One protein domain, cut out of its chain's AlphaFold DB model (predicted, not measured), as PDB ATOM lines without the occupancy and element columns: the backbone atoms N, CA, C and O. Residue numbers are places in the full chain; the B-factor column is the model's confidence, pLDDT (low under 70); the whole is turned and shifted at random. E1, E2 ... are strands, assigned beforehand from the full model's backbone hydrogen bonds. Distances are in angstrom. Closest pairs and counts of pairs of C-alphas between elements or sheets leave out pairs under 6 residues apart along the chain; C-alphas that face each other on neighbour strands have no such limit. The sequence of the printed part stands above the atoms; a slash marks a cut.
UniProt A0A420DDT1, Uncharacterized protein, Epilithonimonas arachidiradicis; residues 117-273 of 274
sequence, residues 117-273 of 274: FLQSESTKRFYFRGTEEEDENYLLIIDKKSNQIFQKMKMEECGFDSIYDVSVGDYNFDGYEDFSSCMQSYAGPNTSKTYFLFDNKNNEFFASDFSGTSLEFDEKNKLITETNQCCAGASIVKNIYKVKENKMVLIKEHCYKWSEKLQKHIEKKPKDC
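Overview. This is residues 117 to 273 of the 274 residues of an uncharacterized protein of Epilithonimonas arachidiradicis (UniProt A0A420DDT1). A curled sheet of five strands, E9 to E13, makes one end of an elongated domain, and at the other end two four-stranded sheets, E1 to E4 and E5 to E8, stand partly face to face as a sandwich with crossed strands. The sheet E5 to E8 is in the middle of the length. The printed part has 157 residues with thirteen named strands, E1 to E13 in chain order, and no named helix; the class is all strand, and each sheet is antiparallel with its strands in chain order. It is only just compact, close to loose, with a radius of gyration of the C-alphas of 18.1 A and spans of 62 by 32 by 20 A.

Along the chain. Begin in the largest sheet with E12, residues 247 to 259, which runs 35.0 A from C-alpha 247 at (249.023, 249.709, 245.643) and bends by 59 degrees at residue 251. Its sheet also holds E9, residues 215 to 218, E10, residues 223 to 230, E11, residues 235 to 244 and 29.0 A long, and E13, residues 264 to 268, ending at (235.244, 230.771, 231.963). Next find E5, residues 167 to 169, E6, residues 178 to 185, E7, residues 191 to 199 and 25.5 A long, and E8, residues 204 to 207; E6 bends by 54 degrees at residue 182. The third sheet holds E1, residues 117 to 122, from (279.586, 240.382, 244.801), E2, residues 126 to 133, E3, residues 136 to 143, and E4, residues 149 to 154.

Arrangement. The sheet E9 to E13 is strongly twisted, and the way across it turns by 96 degrees, curled like part of a barrel. In the hairpin E11 and E12, look at N 238 and O 254, 2.8 A apart, within hydrogen-bond range. From its edge strand E9, look to E7: their closest C-alphas, Ser 192 and Leu 215, are 7.4 A apart. E5 and E9 are apart, but only just, at 8.5 A. E7 pairs staggered, with E6 over residues 191 to 196 and with E8 over 196 to 199; N 194 and O 181 are 2.9 A apart. In the sandwich, two sheets face to face, the strands of one stand at 41 degrees to those of the other. The closest C-alphas of E1 and E5, Glu 121 and Ser 167, are 5.9 A apart. Each sheet is a meander, each strand the antiparallel neighbour of the one before.

Size, cuts and confidence. The C-alphas farthest apart, Ser 146 and Lys 261, are 62.7 A from each other. The printed part has no cut. The link from E4 to E5, residues 155 to 166, is long and joins the two sheets of the sandwich. The mean pLDDT of the printed part is 94.3, and no printed residue is under 70.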
ATOM      1  N   PHE A 117     279.455 240.451 246.245       89.50
ATOM      2  CA  PHE A 117     279.586 240.382 244.801       89.50
ATOM      3  C   PHE A 117     278.557 241.263 244.092       89.50
ATOM      4  O   PHE A 117     277.534 241.661 244.653       89.50
ATOM      5  N   LEU A 118     278.893 241.633 242.860       94.38
ATOM      6  CA  LEU A 118     278.093 242.501 242.002       94.38
ATOM      7  C   LEU A 118     276.820 241.793 241.532       94.38
ATOM      8  O   LEU A 118     276.839 240.596 241.259       94.38
ATOM      9  N   GLN A 119     275.745 242.558 241.379       95.50
ATOM     10  CA  GLN A 119     274.533 242.119 240.691       95.50
ATOM     11  C   GLN A 119     274.523 242.639 239.250       95.50
ATOM     12  O   GLN A 119     275.138 243.665 238.946       95.50
ATOM     13  N   SER A 120     273.859 241.906 238.360       95.06
ATOM     14  CA  SER A 120     273.921 242.121 236.912       95.06
ATOM     15  C   SER A 120     273.144 243.328 236.420       95.06
ATOM     16  O   SER A 120     273.458 243.859 235.363       95.06
ATOM     17  N   GLU A 121     272.128 243.735 237.168       96.12
ATOM     18  CA  GLU A 121     271.278 244.868 236.833       96.12
ATOM     19  C   GLU A 121     271.689 246.100 237.631       96.12
ATOM     20  O   GLU A 121     272.311 246.020 238.695       96.12
ATOM     21  N   SER A 122     271.341 247.272 237.112       97.31
ATOM     22  CA  SER A 122     271.595 248.535 237.789       97.31
ATOM     23  C   SER A 122     270.622 249.609 237.310       97.31
ATOM     24  O   SER A 122     270.099 249.536 236.202       97.31
ATOM     25  N   THR A 123     270.354 250.606 238.148       97.31
ATOM     26  CA  THR A 123     269.579 251.785 237.735       97.31
ATOM     27  C   THR A 123     270.523 252.827 237.142       97.31
ATOM     28  O   THR A 123     271.745 252.736 237.274       97.31
ATOM     29  N   LYS A 124     270.005 253.902 236.555       95.88
ATOM     30  CA  LYS A 124     270.825 255.038 236.099       95.88
ATOM     31  C   LYS A 124     271.685 255.631 237.212       95.88
ATOM     32  O   LYS A 124     272.754 256.173 236.931       95.88
ATOM     33  N   ARG A 125     271.228 255.557 238.466       96.88
ATOM     34  CA  ARG A 125     271.912 256.153 239.621       96.88
ATOM     35  C   ARG A 125     272.658 255.136 240.475       96.88
ATOM     36  O   ARG A 125     273.691 255.486 241.044       96.88
ATOM     37  N   PHE A 126     272.154 253.916 240.582       98.12
ATOM     38  CA  PHE A 126     272.611 252.949 241.568       98.12
ATOM     39  C   PHE A 126     273.063 251.655 240.917       98.12
ATOM     40  O   PHE A 126     272.491 251.220 239.923       98.12
ATOM     41  N   TYR A 127     274.064 251.020 241.507       97.69
ATOM     42  CA  TYR A 127     274.383 249.623 241.246       97.69
ATOM     43  C   TYR A 127     274.297 248.838 242.553       97.69
ATOM     44  O   TYR A 127     274.314 249.418 243.645       97.69
ATOM     45  N   PHE A 128     274.188 247.520 242.433       97.25
ATOM     46  CA  PHE A 128     273.834 246.667 243.554       97.25
ATOM     47  C   PHE A 128     274.921 245.638 243.856       97.25
ATOM     48  O   PHE A 128     275.614 245.145 242.959       97.25
ATOM     49  N   ARG A 129     275.057 245.298 245.140       95.25
ATOM     50  CA  ARG A 129     275.855 244.158 245.600       95.25
ATOM     51  C   ARG A 129     275.067 243.329 246.596       95.25
ATOM     52  O   ARG A 129     274.544 243.884 247.560       95.25
ATOM     53  N   GLY A 130     275.060 242.019 246.393       94.12
ATOM     54  CA  GLY A 130     274.677 241.080 247.440       94.12
ATOM     55  C   GLY A 130     275.818 240.939 248.442       94.12
ATOM     56  O   GLY A 130     276.990 240.994 248.054       94.12
ATOM     57  N   THR A 131     275.504 240.811 249.727       92.75
ATOM     58  CA  THR A 131     276.488 240.449 250.749       92.75
ATOM     59  C   THR A 131     275.864 239.650 251.882       92.75
ATOM     60  O   THR A 131     274.720 239.890 252.255       92.75
ATOM     61  N   GLU A 132     276.648 238.750 252.463       90.94
ATOM     62  CA  GLU A 132     276.299 238.017 253.682       90.94
ATOM     63  C   GLU A 132     277.155 238.522 254.855       90.94
ATOM     64  O   GLU A 132     278.386 238.588 254.757       90.94
ATOM     65  N   GLU A 133     276.512 238.891 255.961       90.19
ATOM     66  CA  GLU A 133     277.148 239.329 257.207       90.19
ATOM     67  C   GLU A 133     276.458 238.651 258.394       90.19
ATOM     68  O   GLU A 133     275.249 238.772 258.538       90.19
ATOM     69  N   GLU A 134     277.219 237.956 259.248       88.75
ATOM     70  CA  GLU A 134     276.687 237.274 260.447       88.75
ATOM     71  C   GLU A 134     275.476 236.361 260.153       88.75
ATOM     72  O   GLU A 134     274.491 236.365 260.884       88.75
ATOM     73  N   ASP A 135     275.559 235.583 259.067       85.06
ATOM     74  CA  ASP A 135     274.495 234.696 258.562       85.06
ATOM     75  C   ASP A 135     273.212 235.426 258.109       85.06
ATOM     76  O   ASP A 135     272.178 234.801 257.866       85.06
ATOM     77  N   GLU A 136     273.273 236.750 257.939       90.88
ATOM     78  CA  GLU A 136     272.198 237.566 257.385       90.88
ATOM     79  C   GLU A 136     272.557 238.113 256.000       90.88
ATOM     80  O   GLU A 136     273.686 238.529 255.732       90.88
ATOM     81  N   ASN A 137     271.563 238.152 255.114       92.81
ATOM     82  CA  ASN A 137     271.728 238.630 253.747       92.81
ATOM     83  C   ASN A 137     271.356 240.106 253.628       92.81
ATOM     84  O   ASN A 137     270.333 240.558 254.149       92.81
ATOM     85  N   TYR A 138     272.171 240.849 252.889       94.81
ATOM     86  CA  TYR A 138     271.998 242.275 252.668       94.81
ATOM     87  C   TYR A 138     272.194 242.651 251.207       94.81
ATOM     88  O   TYR A 138     273.149 242.219 250.559       94.81
ATOM     89  N   LEU A 139     271.333 243.536 250.716       96.38
ATOM     90  CA  LEU A 139     271.557 244.260 249.476       96.38
ATOM     91  C   LEU A 139     272.213 245.603 249.791       96.38
ATOM     92  O   LEU A 139     271.641 246.443 250.492       96.38
ATOM     93  N   LEU A 140     273.405 245.826 249.251       96.94
ATOM     94  CA  LEU A 140     274.030 247.141 249.232       96.94
ATOM     95  C   LEU A 140     273.606 247.866 247.958       96.94
ATOM     96  O   LEU A 140     273.899 247.418 246.850       96.94
ATOM     97  N   ILE A 141     272.957 249.011 248.133       98.12
ATOM     98  CA  ILE A 141     272.605 249.946 247.070       98.12
ATOM     99  C   ILE A 141     273.660 251.040 247.082       98.12
ATOM    100  O   ILE A 141     273.854 251.704 248.103       98.12
ATOM    101  N   ILE A 142     274.377 251.214 245.977       98.12
ATOM    102  CA  ILE A 142     275.559 252.076 245.929       98.12
ATOM    103  C   ILE A 142     275.370 253.126 244.841       98.12
ATOM    104  O   ILE A 142     275.046 252.801 243.700       98.12
ATOM    105  N   ASP A 143     275.576 254.396 245.187       97.38
ATOM    106  CA  ASP A 143     275.491 255.500 244.230       97.38
ATOM    107  C   ASP A 143     276.673 255.436 243.253       97.38
ATOM    108  O   ASP A 143     277.837 255.488 243.657       97.38
ATOM    109  N   LYS A 144     276.386 255.320 241.950       96.12
ATOM    110  CA  LYS A 144     277.404 255.152 240.899       96.12
ATOM    111  C   LYS A 144     278.380 256.323 240.835       96.12
ATOM    112  O   LYS A 144     279.532 256.124 240.451       96.12
ATOM    113  N   LYS A 145     277.936 257.538 241.187       94.12
ATOM    114  CA  LYS A 145     278.737 258.763 241.082       94.12
ATOM    115  C   LYS A 145     279.705 258.901 242.251       94.12
ATOM    116  O   LYS A 145     280.857 259.270 242.029       94.12
ATOM    117  N   SER A 146     279.243 258.672 243.480       94.88
ATOM    118  CA  SER A 146     280.088 258.802 244.676       94.88
ATOM    119  C   SER A 146     280.811 257.511 245.052       94.88
ATOM    120  O   SER A 146     281.795 257.567 245.788       94.88
ATOM    121  N   ASN A 147     280.337 256.363 244.556       93.75
ATOM    122  CA  ASN A 147     280.770 255.028 244.962       93.75
ATOM    123  C   ASN A 147     280.591 254.778 246.475       93.75
ATOM    124  O   ASN A 147     281.354 254.034 247.090       93.75
ATOM    125  N   GLN A 148     279.608 255.443 247.090       96.50
ATOM    126  CA  GLN A 148     279.260 255.290 248.502       96.50
ATOM    127  C   GLN A 148     277.962 254.503 248.649       96.50
ATOM    128  O   GLN A 148     277.053 254.641 247.826       96.50
ATOM    129  N   ILE A 149     277.877 253.696 249.712       98.06
ATOM    130  CA  ILE A 149     276.647 252.987 250.073       98.06
ATOM    131  C   ILE A 149     275.564 254.038 250.311       98.06
ATOM    132  O   ILE A 149     275.663 254.853 251.227       98.06
ATOM    133  N   PHE A 150     274.560 254.020 249.446       98.38
ATOM    134  CA  PHE A 150     273.370 254.847 249.537       98.38
ATOM    135  C   PHE A 150     272.406 254.269 250.570       98.38
ATOM    136  O   PHE A 150     271.914 254.989 251.433       98.38
ATOM    137  N   GLN A 151     272.191 252.955 250.509       98.38
ATOM    138  CA  GLN A 151     271.322 252.232 251.422       98.38
ATOM    139  C   GLN A 151     271.809 250.789 251.563       98.38
ATOM    140  O   GLN A 151     272.345 250.205 250.622       98.38
ATOM    141  N   LYS A 152     271.626 250.215 252.750       97.06
ATOM    142  CA  LYS A 152     271.841 248.794 253.029       97.06
ATOM    143  C   LYS A 152     270.513 248.209 253.484       97.06
ATOM    144  O   LYS A 152     269.948 248.685 254.464       97.06
ATOM    145  N   MET A 153     270.011 247.218 252.759       95.38
ATOM    146  CA  MET A 153     268.710 246.604 253.016       95.38
ATOM    147  C   MET A 153     268.905 245.165 253.457       95.38
ATOM    148  O   MET A 153     269.622 244.420 252.794       95.38
ATOM    149  N   LYS A 154     268.286 244.780 254.572       94.50
ATOM    150  CA  LYS A 154     268.235 243.381 254.993       94.50
ATOM    151  C   LYS A 154     267.267 242.624 254.084       94.50
ATOM    152  O   LYS A 154     266.148 243.084 253.873       94.50
ATOM    153  N   MET A 155     267.701 241.481 253.568       92.12
ATOM    154  CA  MET A 155     266.902 240.619 252.702       92.12
ATOM    155  C   MET A 155     266.363 239.455 253.530       92.12
ATOM    156  O   MET A 155     267.083 238.507 253.827       92.12
ATOM    157  N   GLU A 156     265.106 239.557 253.964       82.19
ATOM    158  CA  GLU A 156     264.499 238.560 254.861       82.19
ATOM    159  C   GLU A 156     264.063 237.285 254.126       82.19
ATOM    160  O   GLU A 156     264.113 236.194 254.690       82.19
ATOM    161  N   GLU A 157     263.645 237.415 252.865       77.88
ATOM    162  CA  GLU A 157     263.010 236.331 252.103       77.88
ATOM    163  C   GLU A 157     263.964 235.600 251.146       77.88
ATOM    164  O   GLU A 157     263.563 234.619 250.516       77.88
ATOM    165  N   CYS A 158     265.214 236.057 251.014       78.44
ATOM    166  CA  CYS A 158     266.194 235.445 250.123       78.44
ATOM    167  C   CYS A 158     267.650 235.728 250.505       78.44
ATOM    168  O   CYS A 158     267.965 236.721 251.160       78.44
ATOM    169  N   GLY A 159     268.533 234.839 250.045       81.12
ATOM    170  CA  GLY A 159     269.968 235.088 249.964       81.12
ATOM    171  C   GLY A 159     270.392 235.607 248.595       81.12
ATOM    172  O   GLY A 159     269.567 235.764 247.695       81.12
ATOM    173  N   PHE A 160     271.691 235.862 248.462       82.12
ATOM    174  CA  PHE A 160     272.330 236.145 247.183       82.12
ATOM    175  C   PHE A 160     273.162 234.935 246.783       82.12
ATOM    176  O   PHE A 160     274.343 234.847 247.117       82.12
ATOM    177  N   ASP A 161     272.531 234.006 246.077       77.38
ATOM    178  CA  ASP A 161     273.190 232.805 245.554       77.38
ATOM    179  C   ASP A 161     273.588 232.984 244.078       77.38
ATOM    180  O   ASP A 161     274.319 232.167 243.513       77.38
ATOM    181  N   SER A 162     273.124 234.063 243.436       85.88
ATOM    182  CA  SER A 162     273.318 234.342 242.017       85.88
ATOM    183  C   SER A 162     273.606 235.822 241.756       85.88
ATOM    184  O   SER A 162     273.143 236.727 242.448       85.88
ATOM    185  N   ILE A 163     274.354 236.100 240.686       91.31
ATOM    186  CA  ILE A 163     274.579 237.473 240.198       91.31
ATOM    187  C   ILE A 163     273.334 238.081 239.527       91.31
ATOM    188  O   ILE A 163     273.366 239.250 239.154       91.31
ATOM    189  N   TYR A 164     272.267 237.294 239.353       92.00
ATOM    190  CA  TYR A 164     271.031 237.653 238.647       92.00
ATOM    191  C   TYR A 164     269.818 237.800 239.588       92.00
ATOM    192  O   TYR A 164     268.674 237.710 239.143       92.00
ATOM    193  N   ASP A 165     270.053 237.994 240.888       92.38
ATOM    194  CA  ASP A 165     268.998 238.049 241.911       92.38
ATOM    195  C   ASP A 165     268.286 239.407 241.986       92.38
ATOM    196  O   ASP A 165     267.271 239.537 242.676       92.38
ATOM    197  N   VAL A 166     268.793 240.425 241.285       95.69
ATOM    198  CA  VAL A 166     268.171 241.750 241.168       95.69
ATOM    199  C   VAL A 166     267.647 241.982 239.752       95.69
ATOM    200  O   VAL A 166     268.328 241.705 238.770       95.69
ATOM    201  N   SER A 167     266.438 242.539 239.639       96.38
ATOM    202  CA  SER A 167     265.877 243.042 238.376       96.38
ATOM    203  C   SER A 167     265.400 244.486 238.528       96.38
ATOM    204  O   SER A 167     264.674 244.791 239.473       96.38
ATOM    205  N   VAL A 168     265.747 245.365 237.588       98.00
ATOM    206  CA  VAL A 168     265.370 246.791 237.605       98.00
ATOM    207  C   VAL A 168     264.185 247.055 236.672       98.00
ATOM    208  O   VAL A 168     264.076 246.435 235.617       98.00
ATOM    209  N   GLY A 169     263.299 247.970 237.062       97.69
ATOM    210  CA  GLY A 169     262.155 248.423 236.260       97.69
ATOM    211  C   GLY A 169     261.396 249.549 236.963       97.69
ATOM    212  O   GLY A 169     261.689 249.827 238.116       97.69
ATOM    213  N   ASP A 170     260.442 250.199 236.297       97.81
ATOM    214  CA  ASP A 170     259.502 251.142 236.935       97.81
ATOM    215  C   ASP A 170     258.210 250.384 237.289       97.81
ATOM    216  O   ASP A 170     257.319 250.198 236.452       97.81
ATOM    217  N   TYR A 171     258.135 249.849 238.511       98.38
ATOM    218  CA  TYR A 171     257.081 248.905 238.889       98.38
ATOM    219  C   TYR A 171     255.780 249.610 239.284       98.38
ATOM    220  O   TYR A 171     254.698 249.033 239.121       98.38
ATOM    221  N   ASN A 172     255.845 250.842 239.799       98.19
ATOM    222  CA  ASN A 172     254.666 251.638 240.166       98.19
ATOM    223  C   ASN A 172     254.266 252.691 239.105       98.19
ATOM    224  O   ASN A 172     253.227 253.347 239.260       98.19
ATOM    225  N   PHE A 173     255.014 252.787 238.003       98.06
ATOM    226  CA  PHE A 173     254.802 253.678 236.859       98.06
ATOM    227  C   PHE A 173     254.937 255.172 237.181       98.06
ATOM    228  O   PHE A 173     254.222 256.001 236.577       98.06
ATOM    229  N   ASP A 174     255.792 255.518 238.144       96.75
ATOM    230  CA  ASP A 174     256.026 256.889 238.603       96.75
ATOM    231  C   ASP A 174     257.207 257.591 237.903       96.75
ATOM    232  O   ASP A 174     257.374 258.808 238.043       96.75
ATOM    233  N   GLY A 175     257.941 256.863 237.055       96.06
ATOM    234  CA  GLY A 175     259.077 257.354 236.282       96.06
ATOM    235  C   GLY A 175     260.428 257.227 236.987       96.06
ATOM    236  O   GLY A 175     261.432 257.672 236.414       96.06
ATOM    237  N   TYR A 176     260.476 256.649 238.188       96.94
ATOM    238  CA  TYR A 176     261.707 256.290 238.882       96.94
ATOM    239  C   TYR A 176     261.997 254.795 238.726       96.94
ATOM    240  O   TYR A 176     261.110 253.967 238.575       96.94
ATOM    241  N   GLU A 177     263.284 254.451 238.683       98.12
ATOM    242  CA  GLU A 177     263.711 253.056 238.577       98.12
ATOM    243  C   GLU A 177     263.691 252.410 239.963       98.12
ATOM    244  O   GLU A 177     264.417 252.824 240.871       98.12
ATOM    245  N   ASP A 178     262.884 251.366 240.073       98.38
ATOM    246  CA  ASP A 178     262.730 250.478 241.211       98.38
ATOM    247  C   ASP A 178     263.587 249.213 241.026       98.38
ATOM    248  O   ASP A 178     264.259 249.018 240.005       98.38
ATOM    249  N   PHE A 179     263.543 248.300 241.998       98.00
ATOM    250  CA  PHE A 179     264.121 246.968 241.816       98.00
ATOM    251  C   PHE A 179     263.275 245.864 242.461       98.00
ATOM    252  O   PHE A 179     262.486 246.091 243.373       98.00
ATOM    253  N   SER A 180     263.408 244.646 241.945       96.88
ATOM    254  CA  SER A 180     262.846 243.436 242.538       96.88
ATOM    255  C   SER A 180     263.950 242.439 242.837       96.88
ATOM    256  O   SER A 180     265.012 242.465 242.211       96.88
ATOM    257  N   SER A 181     263.702 241.588 243.826       94.88
ATOM    258  CA  SER A 181     264.618 240.538 244.256       94.88
ATOM    259  C   SER A 181     263.842 239.362 244.861       94.88
ATOM    260  O   SER A 181     262.615 239.313 244.749       94.88
ATOM    261  N   CYS A 182     264.537 238.399 245.468       89.06
ATOM    262  CA  CYS A 182     263.938 237.241 246.135       89.06
ATOM    263  C   CYS A 182     262.984 236.434 245.247       89.06
ATOM    264  O   CYS A 182     261.840 236.165 245.614       89.06
ATOM    265  N   MET A 183     263.446 236.053 244.054       89.25
ATOM    266  CA  MET A 183     262.620 235.252 243.161       89.25
ATOM    267  C   MET A 183     262.385 233.850 243.733       89.25
ATOM    268  O   MET A 183     263.326 233.081 243.910       89.25
ATOM    269  N   GLN A 184     261.124 233.477 243.927       88.62
ATOM    270  CA  GLN A 184     260.738 232.102 244.242       88.62
ATOM    271  C   GLN A 184     260.086 231.462 243.025       88.62
ATOM    272  O   GLN A 184     259.294 232.093 242.326       88.62
ATOM    273  N   SER A 185     260.415 230.198 242.768       89.19
ATOM    274  CA  SER A 185     259.791 229.399 241.710       89.19
ATOM    275  C   SER A 185     258.829 228.379 242.311       89.19
ATOM    276  O   SER A 185     259.135 227.738 243.315       89.19
ATOM    277  N   TYR A 186     257.679 228.201 241.669       87.75
ATOM    278  CA  TYR A 186     256.650 227.236 242.050       87.75
ATOM    279  C   TYR A 186     256.415 226.223 240.920       87.75
ATOM    280  O   TYR A 186     257.200 226.104 239.983       87.75
ATOM    281  N   ALA A 187     255.334 225.444 241.008       82.69
ATOM    282  CA  ALA A 187     255.000 224.468 239.979       82.69
ATOM    283  C   ALA A 187     254.762 225.138 238.613       82.69
ATOM    284  O   ALA A 187     253.935 226.040 238.480       82.69
ATOM    285  N   GLY A 188     255.436 224.629 237.581       85.19
ATOM    286  CA  GLY A 188     255.313 225.152 236.222       85.19
ATOM    287  C   GLY A 188     256.021 226.506 236.053       85.19
ATOM    288  O   GLY A 188     257.106 226.677 236.595       85.19
ATOM    289  N   PRO A 189     255.450 227.451 235.283       89.00
ATOM    290  CA  PRO A 189     256.067 228.753 235.006       89.00
ATOM    291  C   PRO A 189     255.792 229.814 236.090       89.00
ATOM    292  O   PRO A 189     256.026 231.001 235.872       89.00
ATOM    293  N   ASN A 190     255.228 229.413 237.230       93.56
ATOM    294  CA  ASN A 190     254.825 230.335 238.282       93.56
ATOM    295  C   ASN A 190     256.038 230.797 239.092       93.56
ATOM    296  O   ASN A 190     256.758 229.969 239.651       93.56
ATOM    297  N   THR A 191     256.200 232.107 239.236       94.62
ATOM    298  CA  THR A 191     257.232 232.717 240.082       94.62
ATOM    299  C   THR A 191     256.645 233.810 240.965       94.62
ATOM    300  O   THR A 191     255.609 234.376 240.640       94.62
ATOM    301  N   SER A 192     257.306 234.175 242.051       94.56
ATOM    302  CA  SER A 192     257.039 235.414 242.796       94.56
ATOM    303  C   SER A 192     258.351 236.154 243.028       94.56
ATOM    304  O   SER A 192     259.421 235.577 242.841       94.56
ATOM    305  N   LYS A 193     258.264 237.440 243.366       95.06
ATOM    306  CA  LYS A 193     259.395 238.306 243.715       95.06
ATOM    307  C   LYS A 193     258.938 239.310 244.768       95.06
ATOM    308  O   LYS A 193     257.753 239.646 244.807       95.06
ATOM    309  N   THR A 194     259.878 239.832 245.540       95.50
ATOM    310  CA  THR A 194     259.680 241.009 246.392       95.50
ATOM    311  C   THR A 194     260.032 242.261 245.586       95.50
ATOM    312  O   THR A 194     261.063 242.291 244.911       95.50
ATOM    313  N   TYR A 195     259.192 243.298 245.645       97.19
ATOM    314  CA  TYR A 195     259.375 244.545 244.892       97.19
ATOM    315  C   TYR A 195     259.683 245.704 245.834       97.19
ATOM    316  O   TYR A 195     258.961 245.921 246.810       97.19
ATOM    317  N   PHE A 196     260.717 246.470 245.510       97.75
ATOM    318  CA  PHE A 196     261.202 247.600 246.288       97.75
ATOM    319  C   PHE A 196     261.075 248.875 245.468       97.75
ATOM    320  O   PHE A 196     261.751 249.025 244.450       97.75
ATOM    321  N   LEU A 197     260.209 249.780 245.916       98.50
ATOM    322  CA  LEU A 197     259.909 251.017 245.203       98.50
ATOM    323  C   LEU A 197     260.807 252.150 245.697       98.50
ATOM    324  O   LEU A 197     261.132 252.216 246.887       98.50
ATOM    325  N   PHE A 198     261.190 253.049 244.798       98.44
ATOM    326  CA  PHE A 198     261.953 254.239 245.141       98.44
ATOM    327  C   PHE A 198     261.025 255.371 245.588       98.44
ATOM    328  O   PHE A 198     260.290 255.962 244.802       98.44
ATOM    329  N   ASP A 199     261.094 255.749 246.863       97.38
ATOM    330  CA  ASP A 199     260.443 256.963 247.340       97.38
ATOM    331  C   ASP A 199     261.327 258.171 247.020       97.38
ATOM    332  O   ASP A 199     262.243 258.513 247.766       97.38
ATOM    333  N   ASN A 200     261.037 258.873 245.925       93.56
ATOM    334  CA  ASN A 200     261.789 260.073 245.561       93.56
ATOM    335  C   ASN A 200     261.644 261.232 246.575       93.56
ATOM    336  O   ASN A 200     262.500 262.115 246.624       93.56
ATOM    337  N   LYS A 201     260.585 261.263 247.396       94.88
ATOM    338  CA  LYS A 201     260.404 262.312 248.410       94.88
ATOM    339  C   LYS A 201     261.339 262.095 249.595       94.88
ATOM    340  O   LYS A 201     261.957 263.055 250.055       94.88
ATOM    341  N   ASN A 202     261.415 260.863 250.086       96.19
ATOM    342  CA  ASN A 202     262.296 260.498 251.199       96.19
ATOM    343  C   ASN A 202     263.707 260.106 250.727       96.19
ATOM    344  O   ASN A 202     264.640 260.087 251.526       96.19
ATOM    345  N   ASN A 203     263.878 259.911 249.416       96.38
ATOM    346  CA  ASN A 203     265.112 259.507 248.756       96.38
ATOM    347  C   ASN A 203     265.665 258.221 249.391       96.38
ATOM    348  O   ASN A 203     266.790 258.192 249.886       96.38
ATOM    349  N   GLU A 204     264.844 257.172 249.358       97.88
ATOM    350  CA  GLU A 204     265.147 255.825 249.848       97.88
ATOM    351  C   GLU A 204     264.317 254.772 249.100       97.88
ATOM    352  O   GLU A 204     263.277 255.082 248.521       97.88
ATOM    353  N   PHE A 205     264.772 253.523 249.118       98.38
ATOM    354  CA  PHE A 205     263.986 252.376 248.673       98.38
ATOM    355  C   PHE A 205     263.230 251.753 249.846       98.38
ATOM    356  O   PHE A 205     263.774 251.628 250.945       98.38
ATOM    357  N   PHE A 206     262.011 251.281 249.602       96.75
ATOM    358  CA  PHE A 206     261.213 250.561 250.594       96.75
ATOM    359  C   PHE A 206     260.550 249.329 249.975       96.75
ATOM    360  O   PHE A 206     260.216 249.321 248.792       96.75
ATOM    361  N   ALA A 207     260.356 248.278 250.775       95.81
ATOM    362  CA  ALA A 207     259.610 247.099 250.342       95.81
ATOM    363  C   ALA A 207     258.131 247.461 250.144       95.81
ATOM    364  O   ALA A 207     257.506 248.041 251.033       95.81
ATOM    365  N   SER A 208     257.582 247.139 248.977       96.69
ATOM    366  CA  SER A 208     256.172 247.368 248.662       96.69
ATOM    367  C   SER A 208     255.301 246.166 249.002       96.69
ATOM    368  O   SER A 208     255.782 245.041 249.109       96.69
ATOM    369  N   ASP A 209     253.990 246.398 249.060       95.94
ATOM    370  CA  ASP A 209     252.985 245.340 249.215       95.94
ATOM    371  C   ASP A 209     252.642 244.643 247.876       95.94
ATOM    372  O   ASP A 209     251.646 243.915 247.780       95.94
ATOM    373  N   PHE A 210     253.407 244.897 246.804       97.56
ATOM    374  CA  PHE A 210     253.169 244.252 245.513       97.56
ATOM    375  C   PHE A 210     253.438 242.759 245.631       97.56
ATOM    376  O   PHE A 210     254.533 242.321 245.972       97.56
ATOM    377  N   SER A 211     252.410 241.975 245.336       94.56
ATOM    378  CA  SER A 211     252.429 240.529 245.489       94.56
ATOM    379  C   SER A 211     251.537 239.881 244.438       94.56
ATOM    380  O   SER A 211     250.610 240.494 243.904       94.56
ATOM    381  N   GLY A 212     251.856 238.633 244.108       94.62
ATOM    382  CA  GLY A 212     251.133 237.844 243.120       94.62
ATOM    383  C   GLY A 212     252.044 236.860 242.397       94.62
ATOM    384  O   GLY A 212     253.251 236.797 242.641       94.62
ATOM    385  N   THR A 213     251.444 236.074 241.510       95.69
ATOM    386  CA  THR A 213     252.142 235.056 240.713       95.69
ATOM    387  C   THR A 213     252.500 235.570 239.320       95.69
ATOM    388  O   THR A 213     251.639 236.048 238.584       95.69
ATOM    389  N   SER A 214     253.770 235.441 238.947       96.38
ATOM    390  CA  SER A 214     254.340 235.793 237.643       96.38
ATOM    391  C   SER A 214     253.838 237.151 237.154       96.38
ATOM    392  O   SER A 214     253.145 237.243 236.141       96.38
ATOM    393  N   LEU A 215     254.126 238.194 237.942       98.06
ATOM    394  CA  LEU A 215     253.749 239.561 237.603       98.06
ATOM    395  C   LEU A 215     254.549 240.054 236.391       98.06
ATOM    396  O   LEU A 215     255.775 239.971 236.361       98.06
ATOM    397  N   GLU A 216     253.836 240.619 235.426       97.50
ATOM    398  CA  GLU A 216     254.370 241.307 234.254       97.50
ATOM    399  C   GLU A 216     253.941 242.777 234.297       97.50
ATOM    400  O   GLU A 216     252.770 243.084 234.546       97.50
ATOM    401  N   PHE A 217     254.876 243.688 234.029       97.88
ATOM    402  CA  PHE A 217     254.668 245.132 234.120       97.88
ATOM    403  C   PHE A 217     254.639 245.743 232.718       97.88
ATOM    404  O   PHE A 217     255.619 245.697 231.979       97.88
ATOM    405  N   ASP A 218     253.496 246.311 232.340       97.12
ATOM    406  CA  ASP A 218     253.309 247.024 231.079       97.12
ATOM    407  C   ASP A 218     253.439 248.528 231.331       97.12
ATOM    408  O   ASP A 218     252.454 249.208 231.632       97.12
ATOM    409  N   GLU A 219     254.661 249.049 231.203       94.44
ATOM    410  CA  GLU A 219     254.967 250.472 231.408       94.44
ATOM    411  C   GLU A 219     254.155 251.389 230.482       94.44
ATOM    412  O   GLU A 219     253.716 252.473 230.877       94.44
ATOM    413  N   LYS A 220     253.894 250.945 229.246       95.25
ATOM    414  CA  LYS A 220     253.184 251.741 228.239       95.25
ATOM    415  C   LYS A 220     251.729 251.964 228.635       95.25
ATOM    416  O   LYS A 220     251.214 253.074 228.487       95.25
ATOM    417  N   ASN A 221     251.054 250.913 229.094       97.31
ATOM    418  CA  ASN A 221     249.645 250.978 229.478       97.31
ATOM    419  C   ASN A 221     249.439 251.214 230.984       97.31
ATOM    420  O   ASN A 221     248.301 251.446 231.404       97.31
ATOM    421  N   LYS A 222     250.518 251.192 231.776       97.81
ATOM    422  CA  LYS A 222     250.526 251.294 233.242       97.81
ATOM    423  C   LYS A 222     249.642 250.236 233.897       97.81
ATOM    424  O   LYS A 222     248.745 250.545 234.692       97.81
ATOM    425  N   LEU A 223     249.849 248.987 233.489       98.31
ATOM    426  CA  LEU A 223     249.106 247.826 233.970       98.31
ATOM    427  C   LEU A 223     250.063 246.760 234.485       98.31
ATOM    428  O   LEU A 223     251.128 246.551 233.915       98.31
ATOM    429  N   ILE A 224     249.634 246.050 235.521       98.62
ATOM    430  CA  ILE A 224     250.318 244.850 236.003       98.62
ATOM    431  C   ILE A 224     249.435 243.658 235.659       98.62
ATOM    432  O   ILE A 224     248.239 243.675 235.962       98.62
ATOM    433  N   THR A 225     250.005 242.641 235.023       98.38
ATOM    434  CA  THR A 225     249.328 241.369 234.759       98.38
ATOM    435  C   THR A 225     249.930 240.298 235.648       98.38
ATOM    436  O   THR A 225     251.102 239.983 235.530       98.38
ATOM    437  N   GLU A 226     249.124 239.713 236.517       97.94
ATOM    438  CA  GLU A 226     249.463 238.491 237.240       97.94
ATOM    439  C   GLU A 226     248.998 237.291 236.422       97.94
ATOM    440  O   GLU A 226     247.858 237.279 235.948       97.94
ATOM    441  N   THR A 227     249.845 236.272 236.281       96.69
ATOM    442  CA  THR A 227     249.473 234.999 235.661       96.69
ATOM    443  C   THR A 227     249.755 233.855 236.626       96.69
ATOM    444  O   THR A 227     250.901 233.567 236.947       96.69
ATOM    445  N   ASN A 228     248.706 233.147 237.038       94.62
ATOM    446  CA  ASN A 228     248.833 231.937 237.839       94.62
ATOM    447  C   ASN A 228     248.356 230.726 237.035       94.62
ATOM    448  O   ASN A 228     247.189 230.642 236.636       94.62
ATOM    449  N   GLN A 229     249.267 229.790 236.795       92.62
ATOM    450  CA  GLN A 229     248.990 228.543 236.100       92.62
ATOM    451  C   GLN A 229     248.977 227.365 237.077       92.62
ATOM    452  O   GLN A 229     249.882 227.198 237.888       92.62
ATOM    453  N   CYS A 230     247.991 226.477 236.964       90.31
ATOM    454  CA  CYS A 230     247.951 225.249 237.758       90.31
ATOM    455  C   CYS A 230     247.529 224.034 236.921       90.31
ATOM    456  O   CYS A 230     247.283 224.134 235.715       90.31
ATOM    457  N   CYS A 231     247.502 222.857 237.556       90.56
ATOM    458  CA  CYS A 231     247.050 221.600 236.946       90.56
ATOM    459  C   CYS A 231     247.754 221.285 235.611       90.56
ATOM    460  O   CYS A 231     247.094 221.030 234.606       90.56
ATOM    461  N   ALA A 232     249.091 221.368 235.584       88.69
ATOM    462  CA  ALA A 232     249.905 221.179 234.375       88.69
ATOM    463  C   ALA A 232     249.497 222.088 233.192       88.69
ATOM    464  O   ALA A 232     249.642 221.719 232.032       88.69
ATOM    465  N   GLY A 233     248.977 223.284 233.485       89.62
ATOM    466  CA  GLY A 233     248.505 224.225 232.471       89.62
ATOM    467  C   GLY A 233     247.040 224.090 232.097       89.62
ATOM    468  O   GLY A 233     246.563 224.875 231.284       89.62
ATOM    469  N   ALA A 234     246.290 223.164 232.697       91.50
ATOM    470  CA  ALA A 234     244.867 223.018 232.409       91.50
ATOM    471  C   ALA A 234     244.018 224.200 232.908       91.50
ATOM    472  O   ALA A 234     242.903 224.391 232.421       91.50
ATOM    473  N   SER A 235     244.522 224.991 233.857       93.12
ATOM    474  CA  SER A 235     243.853 226.186 234.371       93.12
ATOM    475  C   SER A 235     244.833 227.352 234.444       93.12
ATOM    476  O   SER A 235     245.965 227.184 234.903       93.12
ATOM    477  N   ILE A 236     244.395 228.513 233.965       94.56
ATOM    478  CA  ILE A 236     245.165 229.757 233.960       94.56
ATOM    479  C   ILE A 236     244.256 230.874 234.464       94.56
ATOM    480  O   ILE A 236     243.198 231.128 233.881       94.56
ATOM    481  N   VAL A 237     244.684 231.557 235.518       95.31
ATOM    482  CA  VAL A 237     244.054 232.781 236.019       95.31
ATOM    483  C   VAL A 237     244.938 233.961 235.643       95.31
ATOM    484  O   VAL A 237     246.155 233.903 235.822       95.31
ATOM    485  N   LYS A 238     244.325 235.015 235.099       97.00
ATOM    486  CA  LYS A 238     244.994 236.285 234.821       97.00
ATOM    487  C   LYS A 238     244.286 237.431 235.518       97.00
ATOM    488  O   LYS A 238     243.137 237.729 235.185       97.00
ATOM    489  N   ASN A 239     244.996 238.111 236.405       97.81
ATOM    490  CA  ASN A 239     244.509 239.311 237.072       97.81
ATOM    491  C   ASN A 239     245.216 240.531 236.500       97.81
ATOM    492  O   ASN A 239     246.430 240.532 236.331       97.81
ATOM    493  N   ILE A 240     244.450 241.569 236.180       98.38
ATOM    494  CA  ILE A 240     244.980 242.822 235.647       98.38
ATOM    495  C   ILE A 240     244.740 243.905 236.684       98.38
ATOM    496  O   ILE A 240     243.598 244.146 237.093       98.38
ATOM    497  N   TYR A 241     245.810 244.591 237.062       98.69
ATOM    498  CA  TYR A 241     245.816 245.628 238.079       98.69
ATOM    499  C   TYR A 241     246.203 246.979 237.482       98.69
ATOM    500  O   TYR A 241     246.976 247.069 236.527       98.69
ATOM    501  N   LYS A 242     245.679 248.045 238.087       98.25
ATOM    502  CA  LYS A 242     246.254 249.392 238.004       98.25
ATOM    503  C   LYS A 242     246.967 249.710 239.305       98.25
ATOM    504  O   LYS A 242     246.512 249.278 240.359       98.25
ATOM    505  N   VAL A 243     248.003 250.535 239.242       98.06
ATOM    506  CA  VAL A 243     248.653 251.059 240.444       98.06
ATOM    507  C   VAL A 243     247.977 252.360 240.871       98.06
ATOM    508  O   VAL A 243     247.738 253.252 240.052       98.06
ATOM    509  N   LYS A 244     247.630 252.466 242.155       96.69
ATOM    510  CA  LYS A 244     247.187 253.707 242.801       96.69
ATOM    511  C   LYS A 244     247.869 253.819 244.153       96.69
ATOM    512  O   LYS A 244     247.735 252.902 244.950       96.69
ATOM    513  N   GLU A 245     248.569 254.925 244.400       94.94
ATOM    514  CA  GLU A 245     249.260 255.177 245.678       94.94
ATOM    515  C   GLU A 245     250.151 253.994 246.100       94.94
ATOM    516  O   GLU A 245     250.056 253.504 247.221       94.94
ATOM    517  N   ASN A 246     250.969 253.493 245.166       96.88
ATOM    518  CA  ASN A 246     251.844 252.330 245.365       96.88
ATOM    519  C   ASN A 246     251.104 251.055 245.801       96.88
ATOM    520  O   ASN A 246     251.676 250.190 246.459       96.88
ATOM    521  N   LYS A 247     249.829 250.913 245.414       97.31
ATOM    522  CA  LYS A 247     249.023 249.709 245.643       97.31
ATOM    523  C   LYS A 247     248.451 249.164 244.346       97.31
ATOM    524  O   LYS A 247     247.936 249.913 243.513       97.31
ATOM    525  N   MET A 248     248.491 247.843 244.213       98.12
ATOM    526  CA  MET A 248     247.825 247.115 243.140       98.12
ATOM    527  C   MET A 248     246.310 247.122 243.368       98.12
ATOM    528  O   MET A 248     245.811 246.654 244.389       98.12
ATOM    529  N   VAL A 249     245.559 247.645 242.401       98.19
ATOM    530  CA  VAL A 249     244.094 247.680 242.409       98.19
ATOM    531  C   VAL A 249     243.583 246.833 241.255       98.19
ATOM    532  O   VAL A 249     243.761 247.197 240.091       98.19
ATOM    533  N   LEU A 250     242.943 245.709 241.580       97.88
ATOM    534  CA  LEU A 250     242.378 244.788 240.595       97.88
ATOM    535  C   LEU A 250     241.318 245.507 239.754       97.88
ATOM    536  O   LEU A 250     240.402 246.132 240.290       97.88
ATOM    537  N   ILE A 251     241.432 245.406 238.432       97.94
ATOM    538  CA  ILE A 251     240.455 245.980 237.497       97.94
ATOM    539  C   ILE A 251     239.791 244.934 236.606       97.94
ATOM    540  O   ILE A 251     238.688 245.182 236.117       97.94
ATOM    541  N   LYS A 252     240.450 243.797 236.360       96.88
ATOM    542  CA  LYS A 252     239.910 242.686 235.570       96.88
ATOM    543  C   LYS A 252     240.477 241.367 236.061       96.88
ATOM    544  O   LYS A 252     241.640 241.297 236.440       96.88
ATOM    545  N   GLU A 253     239.661 240.335 235.962       96.94
ATOM    546  CA  GLU A 253     240.023 238.958 236.256       96.94
ATOM    547  C   GLU A 253     239.539 238.093 235.091       96.94
ATOM    548  O   GLU A 253     238.383 238.184 234.667       96.94
ATOM    549  N   HIS A 254     240.443 237.278 234.560       96.31
ATOM    550  CA  HIS A 254     240.180 236.328 233.493       96.31
ATOM    551  C   HIS A 254     240.532 234.924 233.972       96.31
ATOM    552  O   HIS A 254     241.542 234.705 234.637       96.31
ATOM    553  N   CYS A 255     239.712 233.957 233.589       95.56
ATOM    554  CA  CYS A 255     239.887 232.556 233.943       95.56
ATOM    555  C   CYS A 255     239.786 231.723 232.678       95.56
ATOM    556  O   CYS A 255     238.825 231.847 231.921       95.56
ATOM    557  N   TYR A 256     240.765 230.858 232.458       95.75
ATOM    558  CA  TYR A 256     240.844 230.015 231.279       95.75
ATOM    559  C   TYR A 256     241.013 228.559 231.690       95.75
ATOM    560  O   TYR A 256     241.920 228.226 232.448       95.75
ATOM    561  N   LYS A 257     240.174 227.677 231.140       95.56
ATOM    562  CA  LYS A 257     240.290 226.226 231.333       95.56
ATOM    563  C   LYS A 257     240.528 225.506 230.021       95.56
ATOM    564  O   LYS A 257     239.915 225.841 229.007       95.56
ATOM    565  N   TRP A 258     241.387 224.496 230.052       95.44
ATOM    566  CA  TRP A 258     241.604 223.600 228.928       95.44
ATOM    567  C   TRP A 258     240.312 222.859 228.582       95.44
ATOM    568  O   TRP A 258     239.635 222.297 229.445       95.44
ATOM    569  N   SER A 259     239.946 222.875 227.303       94.81
ATOM    570  CA  SER A 259     238.833 222.098 226.778       94.81
ATOM    571  C   SER A 259     239.367 220.961 225.926       94.81
ATOM    572  O   SER A 259     239.783 221.195 224.796       94.81
ATOM    573  N   GLU A 260     239.244 219.724 226.410       93.25
ATOM    574  CA  GLU A 260     239.626 218.537 225.630       93.25
ATOM    575  C   GLU A 260     238.880 218.450 224.295       93.25
ATOM    576  O   GLU A 260     239.437 218.067 223.271       93.25
ATOM    577  N   LYS A 261     237.613 218.876 224.267       95.56
ATOM    578  CA  LYS A 261     236.815 218.871 223.037       95.56
ATOM    579  C   LYS A 261     237.360 219.836 221.980       95.56
ATOM    580  O   LYS A 261     237.271 219.543 220.794       95.56
ATOM    581  N   LEU A 262     237.835 221.008 222.399       95.44
ATOM    582  CA  LEU A 262     238.273 222.068 221.486       95.44
ATOM    583  C   LEU A 262     239.798 222.140 221.336       95.44
ATOM    584  O   LEU A 262     240.262 222.925 220.515       95.44
ATOM    585  N   GLN A 263     240.544 221.356 222.125       95.19
ATOM    586  CA  GLN A 263     242.009 221.345 222.199       95.19
ATOM    587  C   GLN A 263     242.598 222.756 222.362       95.19
ATOM    588  O   GLN A 263     243.564 223.137 221.704       95.19
ATOM    589  N   LYS A 264     241.953 223.565 223.210       95.50
ATOM    590  CA  LYS A 264     242.385 224.925 223.543       95.50
ATOM    591  C   LYS A 264     241.828 225.382 224.881       95.50
ATOM    592  O   LYS A 264     240.801 224.878 225.349       95.50
ATOM    593  N   HIS A 265     242.455 226.404 225.447       95.12
ATOM    594  CA  HIS A 265     241.899 227.152 226.565       95.12
ATOM    595  C   HIS A 265     240.656 227.935 226.145       95.12
ATOM    596  O   HIS A 265     240.626 228.594 225.104       95.12
ATOM    597  N   ILE A 266     239.622 227.855 226.973       96.38
ATOM    598  CA  ILE A 266     238.393 228.629 226.830       96.38
ATOM    599  C   ILE A 266     238.180 229.479 228.070       96.38
ATOM    600  O   ILE A 266     238.354 229.004 229.193       96.38
ATOM    601  N   GLU A 267     237.782 230.727 227.852       96.25
ATOM    602  CA  GLU A 267     237.452 231.631 228.943       96.25
ATOM    603  C   GLU A 267     236.209 231.123 229.690       96.25
ATOM    604  O   GLU A 267     235.225 230.661 229.095       96.25
ATOM    605  N   LYS A 268     236.285 231.162 231.016       94.44
ATOM    606  CA  LYS A 268     235.244 230.771 231.963       94.44
ATOM    607  C   LYS A 268     235.005 231.909 232.944       94.44
ATOM    608  O   LYS A 268     235.760 232.877 232.999       94.44
ATOM    609  N   LYS A 269     233.927 231.804 233.724       90.69
ATOM    610  CA  LYS A 269     233.700 232.775 234.794       90.69
ATOM    611  C   LYS A 269     234.788 232.564 235.850       90.69
ATOM    612  O   LYS A 269     235.091 231.411 236.134       90.69
ATOM    613  N   PRO A 270     235.336 233.617 236.469       86.06
ATOM    614  CA  PRO A 270     236.456 233.452 237.392       86.06
ATOM    615  C   PRO A 270     236.239 232.478 238.549       86.06
ATOM    616  O   PRO A 270     237.103 231.656 238.835       86.06
ATOM    617  N   LYS A 271     235.028 232.468 239.114       82.94
ATOM    618  CA  LYS A 271     234.592 231.485 240.120       82.94
ATOM    619  C   LYS A 271     234.747 230.018 239.692       82.94
ATOM    620  O   LYS A 271     234.709 229.137 240.534       82.94
ATOM    621  N   ASP A 272     234.850 229.751 238.391       81.94
ATOM    622  CA  ASP A 272     234.992 228.405 237.852       81.94
ATOM    623  C   ASP A 272     236.467 227.958 237.822       81.94
ATOM    624  O   ASP A 272     236.703 226.793 237.513       81.94
ATOM    625  N   CYS A 273     237.447 228.837 238.093       75.56
ATOM    626  CA  CYS A 273     238.883 228.516 238.205       75.56
ATOM    627  C   CYS A 273     239.399 228.404 239.649       75.56
ATOM    628  O   CYS A 273     240.544 227.985 239.815       75.56
TER     629      CYS A 273